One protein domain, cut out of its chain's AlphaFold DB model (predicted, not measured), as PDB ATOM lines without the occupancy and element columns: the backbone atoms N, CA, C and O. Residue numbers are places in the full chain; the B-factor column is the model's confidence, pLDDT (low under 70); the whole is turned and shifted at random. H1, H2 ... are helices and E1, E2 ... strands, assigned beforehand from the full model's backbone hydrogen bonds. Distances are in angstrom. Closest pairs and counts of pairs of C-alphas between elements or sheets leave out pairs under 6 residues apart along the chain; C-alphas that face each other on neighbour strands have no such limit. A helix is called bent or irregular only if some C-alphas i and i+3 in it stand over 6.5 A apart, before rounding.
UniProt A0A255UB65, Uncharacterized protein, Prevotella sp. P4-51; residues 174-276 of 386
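Overview. This is residues 174 to 276 of the 386 residues of an uncharacterized protein of Prevotella sp. P4-51 (UniProt A0A255UB65). A long, strongly twisted hairpin of E2 and E3 runs through the middle of an elongated domain, with E1, which bends, beside E2 as the third strand of one sheet. Helix H4 packs along E3 and reaches one end of the longest axis, while H2, with a kink, crosses over the E1 side toward the other end, where the short H1 lies; residues 174 to 193 form a long looped stretch before E1. The printed part has 103 residues, with three named strands and four named helices in the order E1 E2 E3 H1 H2 H3 H4, and the class is mixed, helices and strands. The sheet order is E1 - E2 - E3, all antiparallel. The whole is compact, with a radius of gyration of the C-alphas of 14.7 A, and spans 48 by 26 by 20 A.

Along the chain. Residues 174 to 193 hold no named element, but residues 180 to 181 pair with residues 188 to 189, antiparallel. E1, residues 194 to 201, begins with C-alpha 194 at (-7.437, -41.273, -31.942), bends by 85 degrees at residue 198 and is 17.7 A long. E2, residues 204 to 212, is 24.7 A long, and E3, residues 218 to 226, is 25.3 A. H1 is residues 229 to 233. H2, residues 235 to 250, is 22.5 A long and irregular: C-alphas 243 and 246 are 8.2 A apart, and it has a kink of 73 degrees near residue 244. H3 is residues 253 to 257. H4, residues 259 to 276, is 25.9 A long and ends with C-alpha 276 at (-32.946, -63.896, -21.224).

Arrangement. The strands form a meander, each the antiparallel neighbour of the one before. In the hairpin E1 and E2, N 198 and O 206 are within hydrogen-bond range at 2.9 A; in the hairpin E2 and E3, N 207 and O 223 are, at 2.9 A. H4 is on the sheet over E3, at a height of 7.7 A, and runs along the strands, at 9 degrees to E3 on the local plane; the closest C-alphas are those of Lys 221 and Asn 263, 5.6 A apart. H2 is on the sheet at a height of 9.1 A and runs across the strands; C-alphas 199 and 248, the closest to E1, are 4.6 A apart. H3 is on the sheet, only just over E1, with 3 of its C-alphas falling on that strand. H1 is not on the sheet, and is close to but not clearly touching H2, with C-alphas 232 and 238 closest at 6.5 A. H2 and H4 are apart. Every O i to N i+4 pair is within hydrogen-bond range in H1, H3 and H4, and 10 of 12 are in H2.

Size, cuts and confidence. The C-alphas farthest apart, those of Thr 233 and Ala 276, are 48.3 A apart. The printed part has no cut, and the six links between its named elements are tight. The mean pLDDT of the printed part is 91.8, and no printed residue is under 70.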
ATOM      1  N   PRO A 174      -6.346 -41.412 -36.084       95.25
ATOM      2  CA  PRO A 174      -5.930 -40.204 -35.378       95.25
ATOM      3  C   PRO A 174      -6.746 -38.992 -35.831       95.25
ATOM      4  O   PRO A 174      -6.697 -38.617 -37.001       95.25
ATOM      5  N   ILE A 175      -7.444 -38.336 -34.901       93.50
ATOM      6  CA  ILE A 175      -8.241 -37.130 -35.189       93.50
ATOM      7  C   ILE A 175      -7.604 -35.848 -34.654       93.50
ATOM      8  O   ILE A 175      -8.006 -34.758 -35.056       93.50
ATOM      9  N   SER A 176      -6.555 -35.955 -33.829       89.12
ATOM     10  CA  SER A 176      -5.682 -34.838 -33.431       89.12
ATOM     11  C   SER A 176      -6.454 -33.578 -33.008       89.12
ATOM     12  O   SER A 176      -6.264 -32.514 -33.600       89.12
ATOM     13  N   ARG A 177      -7.355 -33.698 -32.022       85.94
ATOM     14  CA  ARG A 177      -8.188 -32.597 -31.492       85.94
ATOM     15  C   ARG A 177      -9.179 -31.977 -32.485       85.94
ATOM     16  O   ARG A 177      -9.759 -30.932 -32.199       85.94
ATOM     17  N   ASN A 178      -9.420 -32.593 -33.643       88.69
ATOM     18  CA  ASN A 178     -10.548 -32.192 -34.480       88.69
ATOM     19  C   ASN A 178     -11.844 -32.678 -33.827       88.69
ATOM     20  O   ASN A 178     -11.952 -33.844 -33.455       88.69
ATOM     21  N   SER A 179     -12.819 -31.779 -33.697       88.12
ATOM     22  CA  SER A 179     -14.172 -32.152 -33.290       88.12
ATOM     23  C   SER A 179     -14.905 -32.770 -34.475       88.12
ATOM     24  O   SER A 179     -14.863 -32.228 -35.583       88.12
ATOM     25  N   LEU A 180     -15.566 -33.897 -34.241       90.69
ATOM     26  CA  LEU A 180     -16.375 -34.596 -35.229       90.69
ATOM     27  C   LEU A 180     -17.795 -34.757 -34.696       90.69
ATOM     28  O   LEU A 180     -17.977 -35.179 -33.557       90.69
ATOM     29  N   SER A 181     -18.795 -34.443 -35.513       90.81
ATOM     30  CA  SER A 181     -20.207 -34.578 -35.157       90.81
ATOM     31  C   SER A 181     -20.848 -35.766 -35.861       90.81
ATOM     32  O   SER A 181     -20.597 -36.025 -37.044       90.81
ATOM     33  N   CYS A 182     -21.681 -36.494 -35.120       91.94
ATOM     34  CA  CYS A 182     -22.423 -37.623 -35.651       91.94
ATOM     35  C   CYS A 182     -23.588 -37.108 -36.499       91.94
ATOM     36  O   CYS A 182     -24.284 -36.167 -36.127       91.94
ATOM     37  N   SER A 183     -23.805 -37.734 -37.649       87.88
ATOM     38  CA  SER A 183     -24.929 -37.411 -38.538       87.88
ATOM     39  C   SER A 183     -26.257 -38.030 -38.091       87.88
ATOM     40  O   SER A 183     -27.312 -37.527 -38.463       87.88
ATOM     41  N   LEU A 184     -26.214 -39.087 -37.274       88.44
ATOM     42  CA  LEU A 184     -27.401 -39.814 -36.799       88.44
ATOM     43  C   LEU A 184     -27.886 -39.358 -35.421       88.44
ATOM     44  O   LEU A 184     -29.008 -39.654 -35.017       88.44
ATOM     45  N   CYS A 185     -27.038 -38.682 -34.646       86.12
ATOM     46  CA  CYS A 185     -27.397 -38.221 -33.310       86.12
ATOM     47  C   CYS A 185     -26.600 -36.980 -32.917       86.12
ATOM     48  O   CYS A 185     -25.572 -36.674 -33.507       86.12
ATOM     49  N   SER A 186     -27.019 -36.302 -31.853       82.88
ATOM     50  CA  SER A 186     -26.368 -35.076 -31.376       82.88
ATOM     51  C   SER A 186     -25.000 -35.297 -30.710       82.88
ATOM     52  O   SER A 186     -24.440 -34.354 -30.150       82.88
ATOM     53  N   LYS A 187     -24.446 -36.522 -30.726       82.06
ATOM     54  CA  LYS A 187     -23.116 -36.775 -30.159       82.06
ATOM     55  C   LYS A 187     -22.046 -36.131 -31.029       82.06
ATOM     56  O   LYS A 187     -22.012 -36.301 -32.246       82.06
ATOM     57  N   SER A 188     -21.134 -35.438 -30.364       82.31
ATOM     58  CA  SER A 188     -19.872 -35.000 -30.946       82.31
ATOM     59  C   SER A 188     -18.734 -35.670 -30.196       82.31
ATOM     60  O   SER A 188     -18.817 -35.871 -28.985       82.31
ATOM     61  N   VAL A 189     -17.683 -36.031 -30.919       80.94
ATOM     62  CA  VAL A 189     -16.479 -36.630 -30.359       80.94
ATOM     63  C   VAL A 189     -15.324 -35.665 -30.526       80.94
ATOM     64  O   VAL A 189     -15.078 -35.123 -31.603       80.94
ATOM     65  N   TYR A 190     -14.601 -35.493 -29.429       76.62
ATOM     66  CA  TYR A 190     -13.337 -34.793 -29.364       76.62
ATOM     67  C   TYR A 190     -12.340 -35.725 -28.676       76.62
ATOM     68  O   TYR A 190     -12.581 -36.183 -27.562       76.62
ATOM     69  N   SER A 191     -11.243 -36.035 -29.359       75.94
ATOM     70  CA  SER A 191     -10.156 -36.854 -28.822       75.94
ATOM     71  C   SER A 191      -8.841 -36.152 -29.101       75.94
ATOM     72  O   SER A 191      -8.621 -35.636 -30.204       75.94
ATOM     73  N   GLU A 192      -7.961 -36.128 -28.102       70.69
ATOM     74  CA  GLU A 192      -6.616 -35.586 -28.287       70.69
ATOM     75  C   GLU A 192      -5.797 -36.418 -29.274       70.69
ATOM     76  O   GLU A 192      -5.001 -35.863 -30.035       70.69
ATOM     77  N   ASP A 193      -6.082 -37.719 -29.332       84.50
ATOM     78  CA  ASP A 193      -5.312 -38.690 -30.088       84.50
ATOM     79  C   ASP A 193      -6.144 -39.286 -31.226       84.50
ATOM     80  O   ASP A 193      -6.185 -38.751 -32.339       84.50
ATOM     81  N   SER A 194      -6.795 -40.416 -30.949       92.88
ATOM     82  CA  SER A 194      -7.437 -41.273 -31.942       92.88
ATOM     83  C   SER A 194      -8.826 -41.707 -31.497       92.88
ATOM     84  O   SER A 194      -9.173 -41.626 -30.318       92.88
ATOM     85  N   ILE A 195      -9.614 -42.184 -32.454       93.94
ATOM     86  CA  ILE A 195     -10.928 -42.782 -32.228       93.94
ATOM     87  C   ILE A 195     -10.989 -44.168 -32.856       93.94
ATOM     88  O   ILE A 195     -10.328 -44.437 -33.860       93.94
ATOM     89  N   PHE A 196     -11.789 -45.051 -32.263       93.75
ATOM     90  CA  PHE A 196     -12.010 -46.387 -32.798       93.75
ATOM     91  C   PHE A 196     -13.048 -46.355 -33.925       93.75
ATOM     92  O   PHE A 196     -14.171 -45.887 -33.723       93.75
ATOM     93  N   CYS A 197     -12.693 -46.858 -35.101       93.88
ATOM     94  CA  CYS A 197     -13.530 -46.862 -36.295       93.88
ATOM     95  C   CYS A 197     -13.697 -48.276 -36.861       93.88
ATOM     96  O   CYS A 197     -12.782 -49.102 -36.832       93.88
ATOM     97  N   LEU A 198     -14.880 -48.534 -37.422       93.00
ATOM     98  CA  LEU A 198     -15.187 -49.763 -38.157       93.00
ATOM     99  C   LEU A 198     -15.061 -49.620 -39.673       93.00
ATOM    100  O   LEU A 198     -15.063 -50.642 -40.356       93.00
ATOM    101  N   GLY A 199     -14.928 -48.391 -40.178       93.94
ATOM    102  CA  GLY A 199     -14.727 -48.125 -41.596       93.94
ATOM    103  C   GLY A 199     -14.665 -46.637 -41.936       93.94
ATOM    104  O   GLY A 199     -14.863 -45.770 -41.075       93.94
ATOM    105  N   TYR A 200     -14.385 -46.353 -43.205       93.81
ATOM    106  CA  TYR A 200     -14.404 -45.020 -43.799       93.81
ATOM    107  C   TYR A 200     -14.965 -45.066 -45.220       93.81
ATOM    108  O   TYR A 200     -14.463 -45.811 -46.064       93.81
ATOM    109  N   ARG A 201     -15.935 -44.197 -45.520       92.69
ATOM    110  CA  ARG A 201     -16.510 -44.063 -46.862       92.69
ATOM    111  C   ARG A 201     -17.053 -42.665 -47.099       92.69
ATOM    112  O   ARG A 201     -17.658 -42.093 -46.203       92.69
ATOM    113  N   ASN A 202     -16.863 -42.133 -48.308       90.75
ATOM    114  CA  ASN A 202     -17.399 -40.830 -48.730       90.75
ATOM    115  C   ASN A 202     -17.137 -39.715 -47.705       90.75
ATOM    116  O   ASN A 202     -18.052 -39.001 -47.304       90.75
ATOM    117  N   ASP A 203     -15.887 -39.607 -47.243       92.44
ATOM    118  CA  ASP A 203     -15.484 -38.647 -46.210       92.44
ATOM    119  C   ASP A 203     -16.190 -38.801 -44.859       92.44
ATOM    120  O   ASP A 203     -16.241 -37.858 -44.079       92.44
ATOM    121  N   THR A 204     -16.684 -39.994 -44.547       93.81
ATOM    122  CA  THR A 204     -17.331 -40.303 -43.273       93.81
ATOM    123  C   THR A 204     -16.580 -41.428 -42.577       93.81
ATOM    124  O   THR A 204     -16.355 -42.487 -43.162       93.81
ATOM    125  N   LEU A 205     -16.178 -41.196 -41.328       94.69
ATOM    126  CA  LEU A 205     -15.655 -42.216 -40.420       94.69
ATOM    127  C   LEU A 205     -16.814 -42.858 -39.664       94.69
ATOM    128  O   LEU A 205     -17.636 -42.157 -39.086       94.69
ATOM    129  N   TYR A 206     -16.851 -44.182 -39.600       94.94
ATOM    130  CA  TYR A 206     -17.861 -44.912 -38.835       94.94
ATOM    131  C   TYR A 206     -17.279 -45.252 -37.465       94.94
ATOM    132  O   TYR A 206     -16.705 -46.325 -37.258       94.94
ATOM    133  N   HIS A 207     -17.343 -44.277 -36.559       93.81
ATOM    134  CA  HIS A 207     -16.876 -44.400 -35.182       93.81
ATOM    135  C   HIS A 207     -17.816 -45.293 -34.371       93.81
ATOM    136  O   HIS A 207     -19.013 -45.316 -34.638       93.81
ATOM    137  N   VAL A 208     -17.297 -46.016 -33.380       92.38
ATOM    138  CA  VAL A 208     -18.119 -46.851 -32.500       92.38
ATOM    139  C   VAL A 208     -17.835 -46.567 -31.036       92.38
ATOM    140  O   VAL A 208     -16.676 -46.475 -30.630       92.38
ATOM    141  N   THR A 209     -18.909 -46.485 -30.257       92.62
ATOM    142  CA  THR A 209     -18.897 -46.416 -28.794       92.62
ATOM    143  C   THR A 209     -19.623 -47.619 -28.201       92.62
ATOM    144  O   THR A 209     -20.435 -48.260 -28.872       92.62
ATOM    145  N   SER A 210     -19.321 -47.926 -26.941       93.81
ATOM    146  CA  SER A 210     -20.162 -48.790 -26.110       93.81
ATOM    147  C   SER A 210     -21.165 -47.906 -25.378       93.81
ATOM    148  O   SER A 210     -20.768 -46.890 -24.809       93.81
ATOM    149  N   GLU A 211     -22.440 -48.263 -25.413       93.44
ATOM    150  CA  GLU A 211     -23.511 -47.586 -24.686       93.44
ATOM    151  C   GLU A 211     -24.073 -48.528 -23.625       93.44
ATOM    152  O   GLU A 211     -24.227 -49.726 -23.878       93.44
ATOM    153  N   GLU A 212     -24.381 -47.970 -22.460       94.19
ATOM    154  CA  GLU A 212     -25.107 -48.664 -21.403       94.19
ATOM    155  C   GLU A 212     -26.546 -48.960 -21.838       94.19
ATOM    156  O   GLU A 212     -27.172 -48.235 -22.626       94.19
ATOM    157  N   PHE A 213     -27.046 -50.072 -21.332       94.06
ATOM    158  CA  PHE A 213     -28.408 -50.550 -21.448       94.06
ATOM    159  C   PHE A 213     -28.851 -51.062 -20.069       94.06
ATOM    160  O   PHE A 213     -28.164 -50.844 -19.079       94.06
ATOM    161  N   ALA A 214     -30.012 -51.702 -19.993       93.75
ATOM    162  CA  ALA A 214     -30.534 -52.221 -18.734       93.75
ATOM    163  C   ALA A 214     -29.779 -53.458 -18.228       93.75
ATOM    164  O   ALA A 214     -29.317 -54.261 -19.036       93.75
ATOM    165  N   LEU A 215     -29.780 -53.669 -16.914       94.12
ATOM    166  CA  LEU A 215     -29.171 -54.791 -16.194       94.12
ATOM    167  C   LEU A 215     -27.675 -54.937 -16.483       94.12
ATOM    168  O   LEU A 215     -27.212 -56.019 -16.839       94.12
ATOM    169  N   ASP A 216     -26.940 -53.825 -16.404       91.75
ATOM    170  CA  ASP A 216     -25.505 -53.735 -16.723       91.75
ATOM    171  C   ASP A 216     -25.127 -54.209 -18.148       91.75
ATOM    172  O   ASP A 216     -23.944 -54.348 -18.488       91.75
ATOM    173  N   GLU A 217     -26.104 -54.455 -19.026       94.38
ATOM    174  CA  GLU A 217     -25.835 -54.819 -20.410       94.38
ATOM    175  C   GLU A 217     -25.350 -53.613 -21.202       94.38
ATOM    176  O   GLU A 217     -25.701 -52.461 -20.956       94.38
ATOM    177  N   THR A 218     -24.551 -53.884 -22.228       95.62
ATOM    178  CA  THR A 218     -24.053 -52.844 -23.129       95.62
ATOM    179  C   THR A 218     -24.259 -53.234 -24.583       95.62
ATOM    180  O   THR A 218     -24.378 -54.410 -24.951       95.62
ATOM    181  N   TYR A 219     -24.301 -52.233 -25.456       95.00
ATOM    182  CA  TYR A 219     -24.334 -52.451 -26.896       95.00
ATOM    183  C   TYR A 219     -23.406 -51.493 -27.626       95.00
ATOM    184  O   TYR A 219     -23.097 -50.395 -27.166       95.00
ATOM    185  N   LEU A 220     -22.957 -51.923 -28.802       93.56
ATOM    186  CA  LEU A 220     -22.180 -51.071 -29.686       93.56
ATOM    187  C   LEU A 220     -23.108 -50.115 -30.427       93.56
ATOM    188  O   LEU A 220     -24.123 -50.536 -30.980       93.56
ATOM    189  N   LYS A 221     -22.713 -48.849 -30.504       93.81
ATOM    190  CA  LYS A 221     -23.396 -47.834 -31.300       93.81
ATOM    191  C   LYS A 221     -22.438 -47.206 -32.295       93.81
ATOM    192  O   LYS A 221     -21.360 -46.739 -31.937       93.81
ATOM    193  N   ILE A 222     -22.849 -47.208 -33.554       94.44
ATOM    194  CA  ILE A 222     -22.151 -46.622 -34.687       94.44
ATOM    195  C   ILE A 222     -22.559 -45.160 -34.827       94.44
ATOM    196  O   ILE A 222     -23.743 -44.818 -34.842       94.44
ATOM    197  N   HIS A 223     -21.549 -44.320 -35.013       94.50
ATOM    198  CA  HIS A 223     -21.653 -42.891 -35.236       94.50
ATOM    199  C   HIS A 223     -20.945 -42.530 -36.543       94.50
ATOM    200  O   HIS A 223     -19.710 -42.518 -36.586       94.50
ATOM    201  N   PRO A 224     -21.685 -42.245 -37.624       94.31
ATOM    202  CA  PRO A 224     -21.100 -41.756 -38.862       94.31
ATOM    203  C   PRO A 224     -20.709 -40.283 -38.696       94.31
ATOM    204  O   PRO A 224     -21.564 -39.409 -38.525       94.31
ATOM    205  N   MET A 225     -19.404 -40.039 -38.737       93.06
ATOM    206  CA  MET A 225     -18.736 -38.775 -38.445       93.06
ATOM    207  C   MET A 225     -18.126 -38.183 -39.715       93.06
ATOM    208  O   MET A 225     -17.212 -38.775 -40.294       93.06
ATOM    209  N   HIS A 226     -18.582 -37.005 -40.143       92.75
ATOM    210  CA  HIS A 226     -18.029 -36.371 -41.339       92.75
ATOM    211  C   HIS A 226     -16.619 -35.821 -41.088       92.75
ATOM    212  O   HIS A 226     -16.372 -35.098 -40.123       92.75
ATOM    213  N   VAL A 227     -15.686 -36.142 -41.981       93.00
ATOM    214  CA  VAL A 227     -14.290 -35.709 -41.917       93.00
ATOM    215  C   VAL A 227     -14.172 -34.302 -42.491       93.00
ATOM    216  O   VAL A 227     -14.260 -34.089 -43.701       93.00
ATOM    217  N   SER A 228     -13.910 -33.336 -41.612       90.81
ATOM    218  CA  SER A 228     -13.696 -31.941 -41.993       90.81
ATOM    219  C   SER A 228     -12.444 -31.748 -42.858       90.81
ATOM    220  O   SER A 228     -11.473 -32.508 -42.796       90.81
ATOM    221  N   SER A 229     -12.414 -30.658 -43.627       91.19
ATOM    222  CA  SER A 229     -11.232 -30.272 -44.410       91.19
ATOM    223  C   SER A 229      -9.984 -30.077 -43.542       91.19
ATOM    224  O   SER A 229      -8.890 -30.441 -43.969       91.19
ATOM    225  N   SER A 230     -10.136 -29.572 -42.308       91.31
ATOM    226  CA  SER A 230      -9.020 -29.433 -41.363       91.31
ATOM    227  C   SER A 230      -8.392 -30.788 -41.041       91.31
ATOM    228  O   SER A 230      -7.172 -30.941 -41.139       91.31
ATOM    229  N   LEU A 231      -9.215 -31.804 -40.760       92.88
ATOM    230  CA  LEU A 231      -8.737 -33.151 -40.473       92.88
ATOM    231  C   LEU A 231      -8.091 -33.802 -41.704       92.88
ATOM    232  O   LEU A 231      -7.034 -34.415 -41.584       92.88
ATOM    233  N   LYS A 232      -8.635 -33.590 -42.909       92.56
ATOM    234  CA  LYS A 232      -8.022 -34.091 -44.159       92.56
ATOM    235  C   LYS A 232      -6.619 -33.538 -44.411       92.56
ATOM    236  O   LYS A 232      -5.821 -34.194 -45.075       92.56
ATOM    237  N   THR A 233      -6.309 -32.343 -43.910       93.31
ATOM    238  CA  THR A 233      -4.967 -31.746 -44.030       93.31
ATOM    239  C   THR A 233      -4.006 -32.156 -42.916       93.31
ATOM    240  O   THR A 233      -2.804 -31.936 -43.052       93.31
ATOM    241  N   ASN A 234      -4.499 -32.789 -41.847       94.44
ATOM    242  CA  ASN A 234      -3.675 -33.233 -40.729       94.44
ATOM    243  C   ASN A 234      -2.692 -34.335 -41.162       94.44
ATOM    244  O   ASN A 234      -3.076 -35.328 -41.777       94.44
ATOM    245  N   GLU A 235      -1.416 -34.175 -40.808       94.56
ATOM    246  CA  GLU A 235      -0.341 -35.082 -41.223       94.56
ATOM    247  C   GLU A 235      -0.536 -36.512 -40.700       94.56
ATOM    248  O   GLU A 235      -0.429 -37.466 -41.473       94.56
ATOM    249  N   LYS A 236      -0.891 -36.672 -39.416       94.75
ATOM    250  CA  LYS A 236      -1.114 -37.990 -38.802       94.75
ATOM    251  C   LYS A 236      -2.294 -38.706 -39.456       94.75
ATOM    252  O   LYS A 236      -2.183 -39.886 -39.779       94.75
ATOM    253  N   PHE A 237      -3.393 -37.988 -39.686       95.62
ATOM    254  CA  PHE A 237      -4.569 -38.516 -40.379       95.62
ATOM    255  C   PHE A 237      -4.224 -38.956 -41.805       95.62
ATOM    256  O   PHE A 237      -4.482 -40.099 -42.181       95.62
ATOM    257  N   ARG A 238      -3.565 -38.093 -42.588       95.88
ATOM    258  CA  ARG A 238      -3.154 -38.408 -43.965       95.88
ATOM    259  C   ARG A 238      -2.240 -39.620 -44.033       95.88
ATOM    260  O   ARG A 238      -2.478 -40.497 -44.859       95.88
ATOM    261  N   TYR A 239      -1.224 -39.681 -43.175       96.62
ATOM    262  CA  TYR A 239      -0.290 -40.802 -43.160       96.62
ATOM    263  C   TYR A 239      -0.989 -42.109 -42.769       96.62
ATOM    264  O   TYR A 239      -0.770 -43.136 -43.407       96.62
ATOM    265  N   HIS A 240      -1.905 -42.069 -41.796       97.00
ATOM    266  CA  HIS A 240      -2.714 -43.233 -41.434       97.00
ATOM    267  C   HIS A 240      -3.525 -43.755 -42.631       97.00
ATOM    268  O   HIS A 240      -3.507 -44.951 -42.918       97.00
ATOM    269  N   PHE A 241      -4.163 -42.860 -43.389       95.31
ATOM    270  CA  PHE A 241      -4.895 -43.217 -44.608       95.31
ATOM    271  C   PHE A 241      -3.991 -43.674 -45.760       95.31
ATOM    272  O   PHE A 241      -4.393 -44.535 -46.539       95.31
ATOM    273  N   GLU A 242      -2.765 -43.167 -45.863       95.50
ATOM    274  CA  GLU A 242      -1.780 -43.655 -46.834       95.50
ATOM    275  C   GLU A 242      -1.328 -45.098 -46.537       95.50
ATOM    276  O   GLU A 242      -0.951 -45.841 -47.447       95.50
ATOM    277  N   VAL A 243      -1.337 -45.499 -45.262       96.81
ATOM    278  CA  VAL A 243      -0.924 -46.841 -44.826       96.81
ATOM    279  C   VAL A 243      -2.088 -47.838 -44.803       96.81
ATOM    280  O   VAL A 243      -1.871 -49.008 -45.139       96.81
ATOM    281  N   TYR A 244      -3.287 -47.384 -44.416       96.69
ATOM    282  CA  TYR A 244      -4.452 -48.218 -44.086       96.69
ATOM    283  C   TYR A 244      -5.752 -47.859 -44.813       96.69
ATOM    284  O   TYR A 244      -6.798 -48.431 -44.498       96.69
ATOM    285  N   GLY A 245      -5.724 -46.937 -45.777       93.25
ATOM    286  CA  GLY A 245      -6.926 -46.490 -46.485       93.25
ATOM    287  C   GLY A 245      -7.746 -47.643 -47.066       93.25
ATOM    288  O   GLY A 245      -8.968 -47.638 -46.937       93.25
ATOM    289  N   ASP A 246      -7.085 -48.666 -47.608       92.75
ATOM    290  CA  ASP A 246      -7.756 -49.850 -48.151       92.75
ATOM    291  C   ASP A 246      -8.451 -50.671 -47.058       92.75
ATOM    292  O   ASP A 246      -9.607 -51.058 -47.219       92.75
ATOM    293  N   SER A 247      -7.796 -50.882 -45.912       94.00
ATOM    294  CA  SER A 247      -8.384 -51.601 -44.772       94.00
ATOM    295  C   SER A 247      -9.614 -50.883 -44.219       94.00
ATOM    296  O   SER A 247     -10.613 -51.525 -43.915       94.00
ATOM    297  N   LEU A 248      -9.568 -49.552 -44.128       92.62
ATOM    298  CA  LEU A 248     -10.694 -48.748 -43.652       92.62
ATOM    299  C   LEU A 248     -11.868 -48.721 -44.638       92.62
ATOM    300  O   LEU A 248     -13.014 -48.653 -44.207       92.62
ATOM    301  N   ARG A 249     -11.610 -48.766 -45.949       91.38
ATOM    302  CA  ARG A 249     -12.657 -48.687 -46.985       91.38
ATOM    303  C   ARG A 249     -13.338 -50.016 -47.276       91.38
ATOM    304  O   ARG A 249     -14.498 -50.018 -47.659       91.38
ATOM    305  N   THR A 250     -12.618 -51.121 -47.112       85.12
ATOM    306  CA  THR A 250     -13.124 -52.467 -47.426       85.12
ATOM    307  C   THR A 250     -13.751 -53.159 -46.218       85.12
ATOM    308  O   THR A 250     -14.424 -54.179 -46.359       85.12
ATOM    309  N   CYS A 251     -13.552 -52.632 -45.004       78.31
ATOM    310  CA  CYS A 251     -14.131 -53.237 -43.815       78.31
ATOM    311  C   CYS A 251     -15.607 -52.851 -43.653       78.31
ATOM    312  O   CYS A 251     -15.940 -51.674 -43.576       78.31
ATOM    313  N   ASN A 252     -16.472 -53.861 -43.522       80.94
ATOM    314  CA  ASN A 252     -17.896 -53.725 -43.199       80.94
ATOM    315  C   ASN A 252     -18.687 -52.818 -44.159       80.94
ATOM    316  O   ASN A 252     -19.410 -51.928 -43.719       80.94
ATOM    317  N   GLU A 253     -18.588 -53.057 -45.469       83.56
ATOM    318  CA  GLU A 253     -19.309 -52.277 -46.491       83.56
ATOM    319  C   GLU A 253     -20.814 -52.160 -46.204       83.56
ATOM    320  O   GLU A 253     -21.341 -51.050 -46.179       83.56
ATOM    321  N   SER A 254     -21.469 -53.268 -45.843       86.06
ATOM    322  CA  SER A 254     -22.900 -53.281 -45.507       86.06
ATOM    323  C   SER A 254     -23.256 -52.406 -44.300       86.06
ATOM    324  O   SER A 254     -24.333 -51.823 -44.260       86.06
ATOM    325  N   LEU A 255     -22.355 -52.285 -43.318       88.06
ATOM    326  CA  LEU A 255     -22.551 -51.393 -42.168       88.06
ATOM    327  C   LEU A 255     -22.498 -49.934 -42.599       88.06
ATOM    328  O   LEU A 255     -23.248 -49.106 -42.093       88.06
ATOM    329  N   MET A 256     -21.611 -49.616 -43.539       87.31
ATOM    330  CA  MET A 256     -21.483 -48.260 -44.054       87.31
ATOM    331  C   MET A 256     -22.669 -47.863 -44.942       87.31
ATOM    332  O   MET A 256     -22.946 -46.666 -45.065       87.31
ATOM    333  N   ASP A 257     -23.350 -48.836 -45.559       89.44
ATOM    334  CA  ASP A 257     -24.597 -48.648 -46.316       89.44
ATOM    335  C   ASP A 257     -25.776 -48.266 -45.436       89.44
ATOM    336  O   ASP A 257     -26.498 -47.334 -45.784       89.44
ATOM    337  N   ASP A 258     -25.935 -48.931 -44.296       92.06
ATOM    338  CA  ASP A 258     -27.066 -48.696 -43.403       92.06
ATOM    339  C   ASP A 258     -26.643 -48.761 -41.923       92.06
ATOM    340  O   ASP A 258     -26.892 -49.750 -41.225       92.06
ATOM    341  N   PRO A 259     -25.958 -47.724 -41.409       92.50
ATOM    342  CA  PRO A 259     -25.508 -47.703 -40.019       92.50
ATOM    343  C   PRO A 259     -26.670 -47.732 -39.012       92.50
ATOM    344  O   PRO A 259     -26.496 -48.248 -37.906       92.50
ATOM    345  N   ASP A 260     -27.851 -47.225 -39.382       92.69
ATOM    346  CA  ASP A 260     -29.048 -47.249 -38.537       92.69
ATOM    347  C   ASP A 260     -29.588 -48.669 -38.358       92.69
ATOM    348  O   ASP A 260     -29.880 -49.075 -37.229       92.69
ATOM    349  N   PHE A 261     -29.642 -49.465 -39.430       93.75
ATOM    350  CA  PHE A 261     -30.012 -50.877 -39.342       93.75
ATOM    351  C   PHE A 261     -29.085 -51.651 -38.399       93.75
ATOM    352  O   PHE A 261     -29.549 -52.412 -37.547       93.75
ATOM    353  N   PHE A 262     -27.770 -51.439 -38.493       93.56
ATOM    354  CA  PHE A 262     -26.823 -52.108 -37.598       93.56
ATOM    355  C   PHE A 262     -26.958 -51.634 -36.148       93.56
ATOM    356  O   PHE A 262     -26.908 -52.462 -35.239       93.56
ATOM    357  N   ASN A 263     -27.195 -50.339 -35.919       94.62
ATOM    358  CA  ASN A 263     -27.511 -49.817 -34.589       94.62
ATOM    359  C   ASN A 263     -28.756 -50.489 -33.998       94.62
ATOM    360  O   ASN A 263     -28.719 -50.951 -32.857       94.62
ATOM    361  N   TYR A 264     -29.831 -50.616 -34.781       94.31
ATOM    362  CA  TYR A 264     -31.033 -51.345 -34.375       94.31
ATOM    363  C   TYR A 264     -30.724 -52.809 -34.030       94.31
ATOM    364  O   TYR A 264     -31.144 -53.298 -32.984       94.31
ATOM    365  N   MET A 265     -29.936 -53.498 -34.859       95.19
ATOM    366  CA  MET A 265     -29.538 -54.887 -34.611       95.19
ATOM    367  C   MET A 265     -28.719 -55.046 -33.324       95.19
ATOM    368  O   MET A 265     -28.901 -56.029 -32.602       95.19
ATOM    369  N   PHE A 266     -27.823 -54.105 -33.012       95.25
ATOM    370  CA  PHE A 266     -27.054 -54.136 -31.765       95.25
ATOM    371  C   PHE A 266     -27.939 -53.918 -30.538       95.25
ATOM    372  O   PHE A 266     -27.816 -54.678 -29.576       95.25
ATOM    373  N   ILE A 267     -28.870 -52.962 -30.601       95.50
ATOM    374  CA  ILE A 267     -29.861 -52.732 -29.540       95.50
ATOM    375  C   ILE A 267     -30.742 -53.971 -29.363       95.50
ATOM    376  O   ILE A 267     -30.907 -54.448 -28.244       95.50
ATOM    377  N   SER A 268     -31.254 -54.549 -30.455       95.62
ATOM    378  CA  SER A 268     -32.088 -55.757 -30.407       95.62
ATOM    379  C   SER A 268     -31.357 -56.922 -29.741       95.62
ATOM    380  O   SER A 268     -31.937 -57.618 -28.916       95.62
ATOM    381  N   LYS A 269     -30.066 -57.116 -30.041       96.56
ATOM    382  CA  LYS A 269     -29.264 -58.167 -29.400       96.56
ATOM    383  C   LYS A 269     -29.038 -57.928 -27.910       96.56
ATOM    384  O   LYS A 269     -28.950 -58.901 -27.169       96.56
ATOM    385  N   ALA A 270     -28.881 -56.679 -27.470       96.50
ATOM    386  CA  ALA A 270     -28.798 -56.367 -26.042       96.50
ATOM    387  C   ALA A 270     -30.146 -56.590 -25.348       96.50
ATOM    388  O   ALA A 270     -30.205 -57.255 -24.318       96.50
ATOM    389  N   ALA A 271     -31.239 -56.161 -25.980       96.44
ATOM    390  CA  ALA A 271     -32.600 -56.420 -25.530       96.44
ATOM    391  C   ALA A 271     -32.894 -57.925 -25.372       96.44
ATOM    392  O   ALA A 271     -33.527 -58.327 -24.396       96.44
ATOM    393  N   ASP A 272     -32.402 -58.773 -26.279       96.44
ATOM    394  CA  ASP A 272     -32.542 -60.230 -26.172       96.44
ATOM    395  C   ASP A 272     -31.788 -60.814 -24.965       96.44
ATOM    396  O   ASP A 272     -32.296 -61.730 -24.316       96.44
ATOM    397  N   ARG A 273     -30.607 -60.276 -24.624       96.88
ATOM    398  CA  ARG A 273     -29.845 -60.706 -23.436       96.88
ATOM    399  C   ARG A 273     -30.535 -60.286 -22.142       96.88
ATOM    400  O   ARG A 273     -30.770 -61.139 -21.291       96.88
ATOM    401  N   VAL A 274     -31.002 -59.040 -22.062       97.00
ATOM    402  CA  VAL A 274     -31.823 -58.558 -20.937       97.00
ATOM    403  C   VAL A 274     -33.098 -59.393 -20.784       97.00
ATOM    404  O   VAL A 274     -33.465 -59.772 -19.676       97.00
ATOM    405  N   LYS A 275     -33.765 -59.764 -21.886       96.75
ATOM    406  CA  LYS A 275     -34.921 -60.677 -21.846       96.75
ATOM    407  C   LYS A 275     -34.566 -62.079 -21.368       96.75
ATOM    408  O   LYS A 275     -35.396 -62.712 -20.723       96.75
ATOM    409  N   ALA A 276     -33.386 -62.591 -21.702       96.25
ATOM    410  CA  ALA A 276     -32.946 -63.896 -21.224       96.25
ATOM    411  C   ALA A 276     -32.700 -63.881 -19.706       96.25
ATOM    412  O   ALA A 276     -33.045 -64.846 -19.023       96.25
TER     413      ALA A 276